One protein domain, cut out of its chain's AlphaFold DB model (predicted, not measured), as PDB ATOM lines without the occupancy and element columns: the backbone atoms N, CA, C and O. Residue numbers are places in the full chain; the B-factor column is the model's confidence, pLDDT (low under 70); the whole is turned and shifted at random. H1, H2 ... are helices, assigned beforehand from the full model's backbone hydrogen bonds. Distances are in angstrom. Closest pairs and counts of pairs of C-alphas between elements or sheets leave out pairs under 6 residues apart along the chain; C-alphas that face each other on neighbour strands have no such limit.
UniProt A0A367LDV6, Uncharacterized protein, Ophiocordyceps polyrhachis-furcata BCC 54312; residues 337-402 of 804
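This is residues 337 to 402 of the 804 residues of an uncharacterized protein of Ophiocordyceps polyrhachis-furcata BCC 54312 (UniProt A0A367LDV6). The longest helix, H2, crosses H5, and H1 packs on H5 nearly at right angles; short H4 packs on H1, and H3 lies farthest out. The 66 printed residues hold five named helices, H1 to H5 in chain order, and no named strand: all helix, compact, radius of gyration of the C-alphas 10.4 A, spans 27 by 25 by 19 A.

H2, residues 355 to 367, is 18.6 A long; H5, 389 to 399, 15.4 A; H1, 342 to 350, 12.7 A, from C-alpha 342 at (176.797, 167.261, 158.241). H3 is 370 to 373, H4 378 to 382. C-alpha 399 ends H5 at (183.866, 175.247, 165.408).

H2 touches H5 (closest C-alphas Cys 362 and Cys 396, 5.0 A) at a steep tilt of 53 degrees, opposite ways. H1 touches H5 (Tyr 344 and Ala 395, 5.0 A), about perpendicular at 76 degrees, and H4 (Ala 346 and Phe 382, 5.3 A). H3 touches no helix. In H1, H2, H4 and H5 every O i to N i+4 pair is within hydrogen-bond range; H3 is too short for one.

The printed part has no cut and no long link. Residues 337, 339 to 340 and 352 to 353 have pLDDT under 70.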
ATOM      1  N   ALA A 337     186.346 175.004 158.011       65.56
ATOM      2  CA  ALA A 337     186.911 173.838 158.679       65.56
ATOM      3  C   ALA A 337     185.915 172.689 158.872       65.56
ATOM      4  O   ALA A 337     186.247 171.518 158.698       65.56
ATOM      5  N   CYS A 338     184.686 173.055 159.225       73.94
ATOM      6  CA  CYS A 338     183.639 172.142 159.661       73.94
ATOM      7  C   CYS A 338     182.710 171.778 158.511       73.94
ATOM      8  O   CYS A 338     181.676 171.154 158.709       73.94
ATOM      9  N   ALA A 339     183.101 172.131 157.283       64.62
ATOM     10  CA  ALA A 339     182.269 171.975 156.108       64.62
ATOM     11  C   ALA A 339     181.885 170.517 155.792       64.62
ATOM     12  O   ALA A 339     180.885 170.285 155.113       64.62
ATOM     13  N   HIS A 340     182.684 169.565 156.277       66.25
ATOM     14  CA  HIS A 340     182.477 168.127 156.108       66.25
ATOM     15  C   HIS A 340     181.601 167.523 157.217       66.25
ATOM     16  O   HIS A 340     181.195 166.371 157.102       66.25
ATOM     17  N   ASP A 341     181.316 168.274 158.286       75.31
ATOM     18  CA  ASP A 341     180.423 167.836 159.353       75.31
ATOM     19  C   ASP A 341     178.974 168.160 158.950       75.31
ATOM     20  O   ASP A 341     178.569 169.320 158.837       75.31
ATOM     21  N   GLU A 342     178.189 167.118 158.679       74.81
ATOM     22  CA  GLU A 342     176.797 167.261 158.241       74.81
ATOM     23  C   GLU A 342     175.925 167.962 159.295       74.81
ATOM     24  O   GLU A 342     174.961 168.644 158.944       74.81
ATOM     25  N   CYS A 343     176.270 167.843 160.585       81.75
ATOM     26  CA  CYS A 343     175.570 168.560 161.643       81.75
ATOM     27  C   CYS A 343     175.958 170.045 161.677       81.75
ATOM     28  O   CYS A 343     175.086 170.890 161.870       81.75
ATOM     29  N   TYR A 344     177.219 170.391 161.396       82.25
ATOM     30  CA  TYR A 344     177.613 171.795 161.230       82.25
ATOM     31  C   TYR A 344     176.800 172.492 160.131       82.25
ATOM     32  O   TYR A 344     176.263 173.572 160.367       82.25
ATOM     33  N   GLY A 345     176.660 171.863 158.958       74.12
ATOM     34  CA  GLY A 345     175.875 172.433 157.856       74.12
ATOM     35  C   GLY A 345     174.420 172.715 158.251       74.12
ATOM     36  O   GLY A 345     173.894 173.786 157.966       74.12
ATOM     37  N   ALA A 346     173.804 171.794 158.996       75.56
ATOM     38  CA  ALA A 346     172.442 171.940 159.504       75.56
ATOM     39  C   ALA A 346     172.303 173.044 160.578       75.56
ATOM     40  O   ALA A 346     171.284 173.729 160.660       75.56
ATOM     41  N   MET A 347     173.332 173.239 161.408       76.75
ATOM     42  CA  MET A 347     173.383 174.334 162.383       76.75
ATOM     43  C   MET A 347     173.559 175.696 161.703       76.75
ATOM     44  O   MET A 347     172.894 176.656 162.085       76.75
ATOM     45  N   GLU A 348     174.431 175.775 160.695       74.62
ATOM     46  CA  GLU A 348     174.677 176.988 159.911       74.62
ATOM     47  C   GLU A 348     173.412 177.447 159.179       74.62
ATOM     48  O   GLU A 348     173.074 178.627 159.222       74.62
ATOM     49  N   GLU A 349     172.662 176.507 158.601       71.62
ATOM     50  CA  GLU A 349     171.371 176.772 157.963       71.62
ATOM     51  C   GLU A 349     170.321 177.269 158.970       71.62
ATOM     52  O   GLU A 349     169.665 178.284 158.738       71.62
ATOM     53  N   TYR A 350     170.192 176.607 160.126       75.56
ATOM     54  CA  TYR A 350     169.222 176.991 161.158       75.56
ATOM     55  C   TYR A 350     169.473 178.395 161.730       75.56
ATOM     56  O   TYR A 350     168.524 179.106 162.062       75.56
ATOM     57  N   TYR A 351     170.740 178.787 161.868       75.69
ATOM     58  CA  TYR A 351     171.133 180.107 162.360       75.69
ATOM     59  C   TYR A 351     171.317 181.144 161.244       75.69
ATOM     60  O   TYR A 351     171.852 182.219 161.512       75.69
ATOM     61  N   GLU A 352     170.882 180.847 160.015       69.50
ATOM     62  CA  GLU A 352     170.973 181.747 158.856       69.50
ATOM     63  C   GLU A 352     172.410 182.264 158.614       69.50
ATOM     64  O   GLU A 352     172.630 183.408 158.223       69.50
ATOM     65  N   GLY A 353     173.418 181.430 158.892       60.72
ATOM     66  CA  GLY A 353     174.829 181.794 158.780       60.72
ATOM     67  C   GLY A 353     175.339 182.742 159.874       60.72
ATOM     68  O   GLY A 353     176.412 183.322 159.717       60.72
ATOM     69  N   SER A 354     174.611 182.924 160.982       72.31
ATOM     70  CA  SER A 354     175.062 183.735 162.119       72.31
ATOM     71  C   SER A 354     176.179 183.036 162.899       72.31
ATOM     72  O   SER A 354     175.933 182.122 163.689       72.31
ATOM     73  N   LYS A 355     177.415 183.511 162.712       75.81
ATOM     74  CA  LYS A 355     178.603 183.014 163.421       75.81
ATOM     75  C   LYS A 355     178.445 183.065 164.943       75.81
ATOM     76  O   LYS A 355     178.624 182.051 165.608       75.81
ATOM     77  N   ASP A 356     178.044 184.214 165.477       75.56
ATOM     78  CA  ASP A 356     177.937 184.423 166.926       75.56
ATOM     79  C   ASP A 356     176.897 183.490 167.568       75.56
ATOM     80  O   ASP A 356     177.096 182.991 168.674       75.56
ATOM     81  N   ALA A 357     175.795 183.203 166.866       77.94
ATOM     82  CA  ALA A 357     174.765 182.293 167.360       77.94
ATOM     83  C   ALA A 357     175.237 180.828 167.376       77.94
ATOM     84  O   ALA A 357     174.917 180.086 168.308       77.94
ATOM     85  N   ILE A 358     176.025 180.425 166.373       82.62
ATOM     86  CA  ILE A 358     176.627 179.090 166.274       82.62
ATOM     87  C   ILE A 358     177.701 178.902 167.354       82.62
ATOM     88  O   ILE A 358     177.677 177.904 168.076       82.62
ATOM     89  N   GLU A 359     178.610 179.870 167.506       85.56
ATOM     90  CA  GLU A 359     179.658 179.848 168.535       85.56
ATOM     91  C   GLU A 359     179.045 179.835 169.944       85.56
ATOM     92  O   GLU A 359     179.394 178.977 170.757       85.56
ATOM     93  N   SER A 360     178.043 180.684 170.203       87.25
ATOM     94  CA  SER A 360     177.323 180.721 171.482       87.25
ATOM     95  C   SER A 360     176.634 179.393 171.803       87.25
ATOM     96  O   SER A 360     176.718 178.918 172.938       87.25
ATOM     97  N   TYR A 361     175.983 178.761 170.823       89.31
ATOM     98  CA  TYR A 361     175.391 177.441 171.023       89.31
ATOM     99  C   TYR A 361     176.454 176.385 171.340       89.31
ATOM    100  O   TYR A 361     176.251 175.542 172.216       89.31
ATOM    101  N   CYS A 362     177.598 176.425 170.659       90.06
ATOM    102  CA  CYS A 362     178.664 175.459 170.881       90.06
ATOM    103  C   CYS A 362     179.381 175.621 172.220       90.06
ATOM    104  O   CYS A 362     179.759 174.612 172.824       90.06
ATOM    105  N   ASP A 363     179.498 176.843 172.732       87.75
ATOM    106  CA  ASP A 363     179.980 177.092 174.089       87.75
ATOM    107  C   ASP A 363     179.009 176.542 175.144       87.75
ATOM    108  O   ASP A 363     179.433 175.860 176.083       87.75
ATOM    109  N   GLU A 364     177.697 176.730 174.955       87.94
ATOM    110  CA  GLU A 364     176.677 176.115 175.813       87.94
ATOM    111  C   GLU A 364     176.726 174.582 175.744       87.94
ATOM    112  O   GLU A 364     176.745 173.910 176.776       87.94
ATOM    113  N   ALA A 365     176.780 174.009 174.538       86.94
ATOM    114  CA  ALA A 365     176.794 172.563 174.323       86.94
ATOM    115  C   ALA A 365     178.030 171.888 174.940       86.94
ATOM    116  O   ALA A 365     177.951 170.744 175.397       86.94
ATOM    117  N   ARG A 366     179.164 172.594 174.991       84.62
ATOM    118  CA  ARG A 366     180.395 172.133 175.642       84.62
ATOM    119  C   ARG A 366     180.280 172.127 177.168       84.62
ATOM    120  O   ARG A 366     180.860 171.256 177.813       84.62
ATOM    121  N   ALA A 367     179.527 173.067 177.737       84.81
ATOM    122  CA  ALA A 367     179.259 173.122 179.172       84.81
ATOM    123  C   ALA A 367     178.232 172.068 179.639       84.81
ATOM    124  O   ALA A 367     178.145 171.792 180.835       84.81
ATOM    125  N   MET A 368     177.476 171.452 178.720       87.06
ATOM    126  CA  MET A 368     176.468 170.438 179.043       87.06
ATOM    127  C   MET A 368     177.065 169.054 179.316       87.06
ATOM    128  O   MET A 368     177.894 168.517 178.568       87.06
ATOM    129  N   THR A 369     176.528 168.380 180.332       85.31
ATOM    130  CA  THR A 369     176.763 166.948 180.541       85.31
ATOM    131  C   THR A 369     176.159 166.111 179.399       85.31
ATOM    132  O   THR A 369     175.255 166.570 178.696       85.31
ATOM    133  N   PRO A 370     176.600 164.852 179.183       78.31
ATOM    134  CA  PRO A 370     176.002 163.977 178.167       78.31
ATOM    135  C   PRO A 370     174.477 163.832 178.294       78.31
ATOM    136  O   PRO A 370     173.779 163.878 177.286       78.31
ATOM    137  N   ALA A 371     173.962 163.738 179.523       80.81
ATOM    138  CA  ALA A 371     172.532 163.599 179.791       80.81
ATOM    139  C   ALA A 371     171.735 164.895 179.545       80.81
ATOM    140  O   ALA A 371     170.573 164.835 179.151       80.81
ATOM    141  N   GLU A 372     172.336 166.064 179.778       84.69
ATOM    142  CA  GLU A 372     171.724 167.361 179.454       84.69
ATOM    143  C   GLU A 372     171.732 167.609 177.954       84.69
ATOM    144  O   GLU A 372     170.709 168.000 177.395       84.69
ATOM    145  N   SER A 373     172.849 167.293 177.295       81.00
ATOM    146  CA  SER A 373     172.949 167.382 175.847       81.00
ATOM    147  C   SER A 373     171.908 166.479 175.192       81.00
ATOM    148  O   SER A 373     171.162 166.967 174.361       81.00
ATOM    149  N   GLU A 374     171.720 165.231 175.648       80.69
ATOM    150  CA  GLU A 374     170.648 164.332 175.175       80.69
ATOM    151  C   GLU A 374     169.218 164.874 175.337       80.69
ATOM    152  O   GLU A 374     168.322 164.450 174.605       80.69
ATOM    153  N   ARG A 375     168.995 165.824 176.249       81.62
ATOM    154  CA  ARG A 375     167.695 166.471 176.472       81.62
ATOM    155  C   ARG A 375     167.559 167.815 175.758       81.62
ATOM    156  O   ARG A 375     166.467 168.382 175.772       81.62
ATOM    157  N   ASP A 376     168.618 168.323 175.124       81.56
ATOM    158  CA  ASP A 376     168.566 169.582 174.386       81.56
ATOM    159  C   ASP A 376     167.697 169.429 173.132       81.56
ATOM    160  O   ASP A 376     168.038 168.707 172.186       81.56
ATOM    161  N   LEU A 377     166.555 170.121 173.149       79.81
ATOM    162  CA  LEU A 377     165.550 170.094 172.091       79.81
ATOM    163  C   LEU A 377     165.983 170.867 170.840       79.81
ATOM    164  O   LEU A 377     165.416 170.640 169.771       79.81
ATOM    165  N   ARG A 378     166.973 171.767 170.945       79.44
ATOM    166  CA  ARG A 378     167.468 172.560 169.805       79.44
ATOM    167  C   ARG A 378     168.106 171.686 168.726       79.44
ATOM    168  O   ARG A 378     167.902 171.943 167.548       79.44
ATOM    169  N   ARG A 379     168.733 170.575 169.113       81.25
ATOM    170  CA  ARG A 379     169.333 169.595 168.190       81.25
ATOM    171  C   ARG A 379     168.334 168.987 167.209       81.25
ATOM    172  O   ARG A 379     168.663 168.746 166.054       81.25
ATOM    173  N   TYR A 380     167.088 168.799 167.649       77.06
ATOM    174  CA  TYR A 380     166.011 168.339 166.772       77.06
ATOM    175  C   TYR A 380     165.534 169.421 165.797       77.06
ATOM    176  O   TYR A 380     164.923 169.088 164.786       77.06
ATOM    177  N   ARG A 381     165.800 170.700 166.093       72.38
ATOM    178  CA  ARG A 381     165.458 171.834 165.226       72.38
ATOM    179  C   ARG A 381     166.497 172.082 164.134       72.38
ATOM    180  O   ARG A 381     166.103 172.558 163.081       72.38
ATOM    181  N   PHE A 382     167.766 171.730 164.361       73.88
ATOM    182  CA  PHE A 382     168.804 171.769 163.319       73.88
ATOM    183  C   PHE A 382     168.531 170.733 162.224       73.88
ATOM    184  O   PHE A 382     168.727 171.003 161.049       73.88
ATOM    185  N   GLY A 383     168.017 169.559 162.601       73.12
ATOM    186  CA  GLY A 383     167.586 168.524 161.664       73.12
ATOM    187  C   GLY A 383     168.254 167.166 161.899       73.12
ATOM    188  O   GLY A 383     169.034 167.006 162.844       73.12
ATOM    189  N   PRO A 384     167.938 166.165 161.056       75.06
ATOM    190  CA  PRO A 384     168.373 164.778 161.235       75.06
ATOM    191  C   PRO A 384     169.884 164.566 161.449       75.06
ATOM    192  O   PRO A 384     170.221 163.749 162.312       75.06
ATOM    193  N   PRO A 385     170.795 165.300 160.770       75.00
ATOM    194  CA  PRO A 385     172.239 165.157 160.985       75.00
ATOM    195  C   PRO A 385     172.692 165.454 162.423       75.00
ATOM    196  O   PRO A 385     173.691 164.911 162.886       75.00
ATOM    197  N   CYS A 386     171.930 166.261 163.168       83.88
ATOM    198  CA  CYS A 386     172.254 166.676 164.533       83.88
ATOM    199  C   CYS A 386     171.509 165.910 165.635       83.88
ATOM    200  O   CYS A 386     171.652 166.240 166.811       83.88
ATOM    201  N   PHE A 387     170.715 164.880 165.317       82.94
ATOM    202  CA  PHE A 387     169.938 164.157 166.339       82.94
ATOM    203  C   PHE A 387     170.814 163.426 167.360       82.94
ATOM    204  O   PHE A 387     170.406 163.220 168.504       82.94
ATOM    205  N   GLN A 388     172.018 163.027 166.955       83.56
ATOM    206  CA  GLN A 388     172.962 162.370 167.844       83.56
ATOM    207  C   GLN A 388     173.788 163.401 168.613       83.56
ATOM    208  O   GLN A 388     174.424 164.276 168.030       83.56
ATOM    209  N   THR A 389     173.878 163.221 169.932       83.94
ATOM    210  CA  THR A 389     174.749 164.019 170.811       83.94
ATOM    211  C   THR A 389     176.203 164.042 170.332       83.94
ATOM    212  O   THR A 389     176.881 165.059 170.456       83.94
ATOM    213  N   ALA A 390     176.685 162.932 169.771       83.50
ATOM    214  CA  ALA A 390     178.040 162.822 169.241       83.50
ATOM    215  C   ALA A 390     178.272 163.714 168.009       83.50
ATOM    216  O   ALA A 390     179.328 164.331 167.917       83.50
ATOM    217  N   ALA A 391     177.283 163.838 167.117       83.75
ATOM    218  CA  ALA A 391     177.379 164.670 165.918       83.75
ATOM    219  C   ALA A 391     177.450 166.161 166.277       83.75
ATOM    220  O   ALA A 391     178.331 166.873 165.813       83.75
ATOM    221  N   VAL A 392     176.610 166.612 167.213       86.12
ATOM    222  CA  VAL A 392     176.643 168.001 167.710       86.12
ATOM    223  C   VAL A 392     177.961 168.314 168.416       86.12
ATOM    224  O   VAL A 392     178.531 169.386 168.238       86.12
ATOM    225  N   ARG A 393     178.492 167.364 169.195       84.81
ATOM    226  CA  ARG A 393     179.804 167.522 169.834       84.81
ATOM    227  C   ARG A 393     180.949 167.561 168.830       84.81
ATOM    228  O   ARG A 393     181.876 168.326 169.052       84.81
ATOM    229  N   SER A 394     180.885 166.771 167.759       83.06
ATOM    230  CA  SER A 394     181.847 166.808 166.651       83.06
ATOM    231  C   SER A 394     181.837 168.174 165.961       83.06
ATOM    232  O   SER A 394     182.873 168.844 165.921       83.06
ATOM    233  N   ALA A 395     180.655 168.646 165.548       83.75
ATOM    234  CA  ALA A 395     180.476 169.949 164.915       83.75
ATOM    235  C   ALA A 395     181.002 171.084 165.806       83.75
ATOM    236  O   ALA A 395     181.816 171.903 165.379       83.75
ATOM    237  N   CYS A 396     180.607 171.088 167.082       87.12
ATOM    238  CA  CYS A 396     181.040 172.108 168.029       87.12
ATOM    239  C   CYS A 396     182.515 172.010 168.403       87.12
ATOM    240  O   CYS A 396     183.145 173.045 168.612       87.12
ATOM    241  N   ALA A 397     183.099 170.810 168.463       83.06
ATOM    242  CA  ALA A 397     184.538 170.656 168.648       83.06
ATOM    243  C   ALA A 397     185.302 171.297 167.486       83.06
ATOM    244  O   ALA A 397     186.232 172.052 167.732       83.06
ATOM    245  N   CYS A 398     184.854 171.085 166.246       80.88
ATOM    246  CA  CYS A 398     185.457 171.711 165.077       80.88
ATOM    247  C   CYS A 398     185.328 173.249 165.078       80.88
ATOM    248  O   CYS A 398     186.324 173.940 164.851       80.88
ATOM    249  N   ILE A 399     184.135 173.791 165.375       83.44
ATOM    250  CA  ILE A 399     183.866 175.247 165.408       83.44
ATOM    251  C   ILE A 399     184.804 175.965 166.380       83.44
ATOM    252  O   ILE A 399     185.264 177.076 166.130       83.44
ATOM    253  N   THR A 400     185.080 175.313 167.502       76.69
ATOM    254  CA  THR A 400     185.774 175.911 168.639       76.69
ATOM    255  C   THR A 400     187.281 175.641 168.654       76.69
ATOM    256  O   THR A 400     187.973 176.108 169.568       76.69
ATOM    257  N   THR A 401     187.802 174.902 167.669       75.00
ATOM    258  CA  THR A 401     189.242 174.708 167.467       75.00
ATOM    259  C   THR A 401     189.898 176.033 167.081       75.00
ATOM    260  O   THR A 401     189.422 176.758 166.206       75.00
ATOM    261  N   LYS A 402     191.016 176.358 167.737       72.75
ATOM    262  CA  LYS A 402     191.822 177.540 167.419       72.75
ATOM    263  C   LYS A 402     192.919 177.175 166.432       72.75
ATOM    264  O   LYS A 402     193.991 176.753 166.848       72.75
TER     265      LYS A 402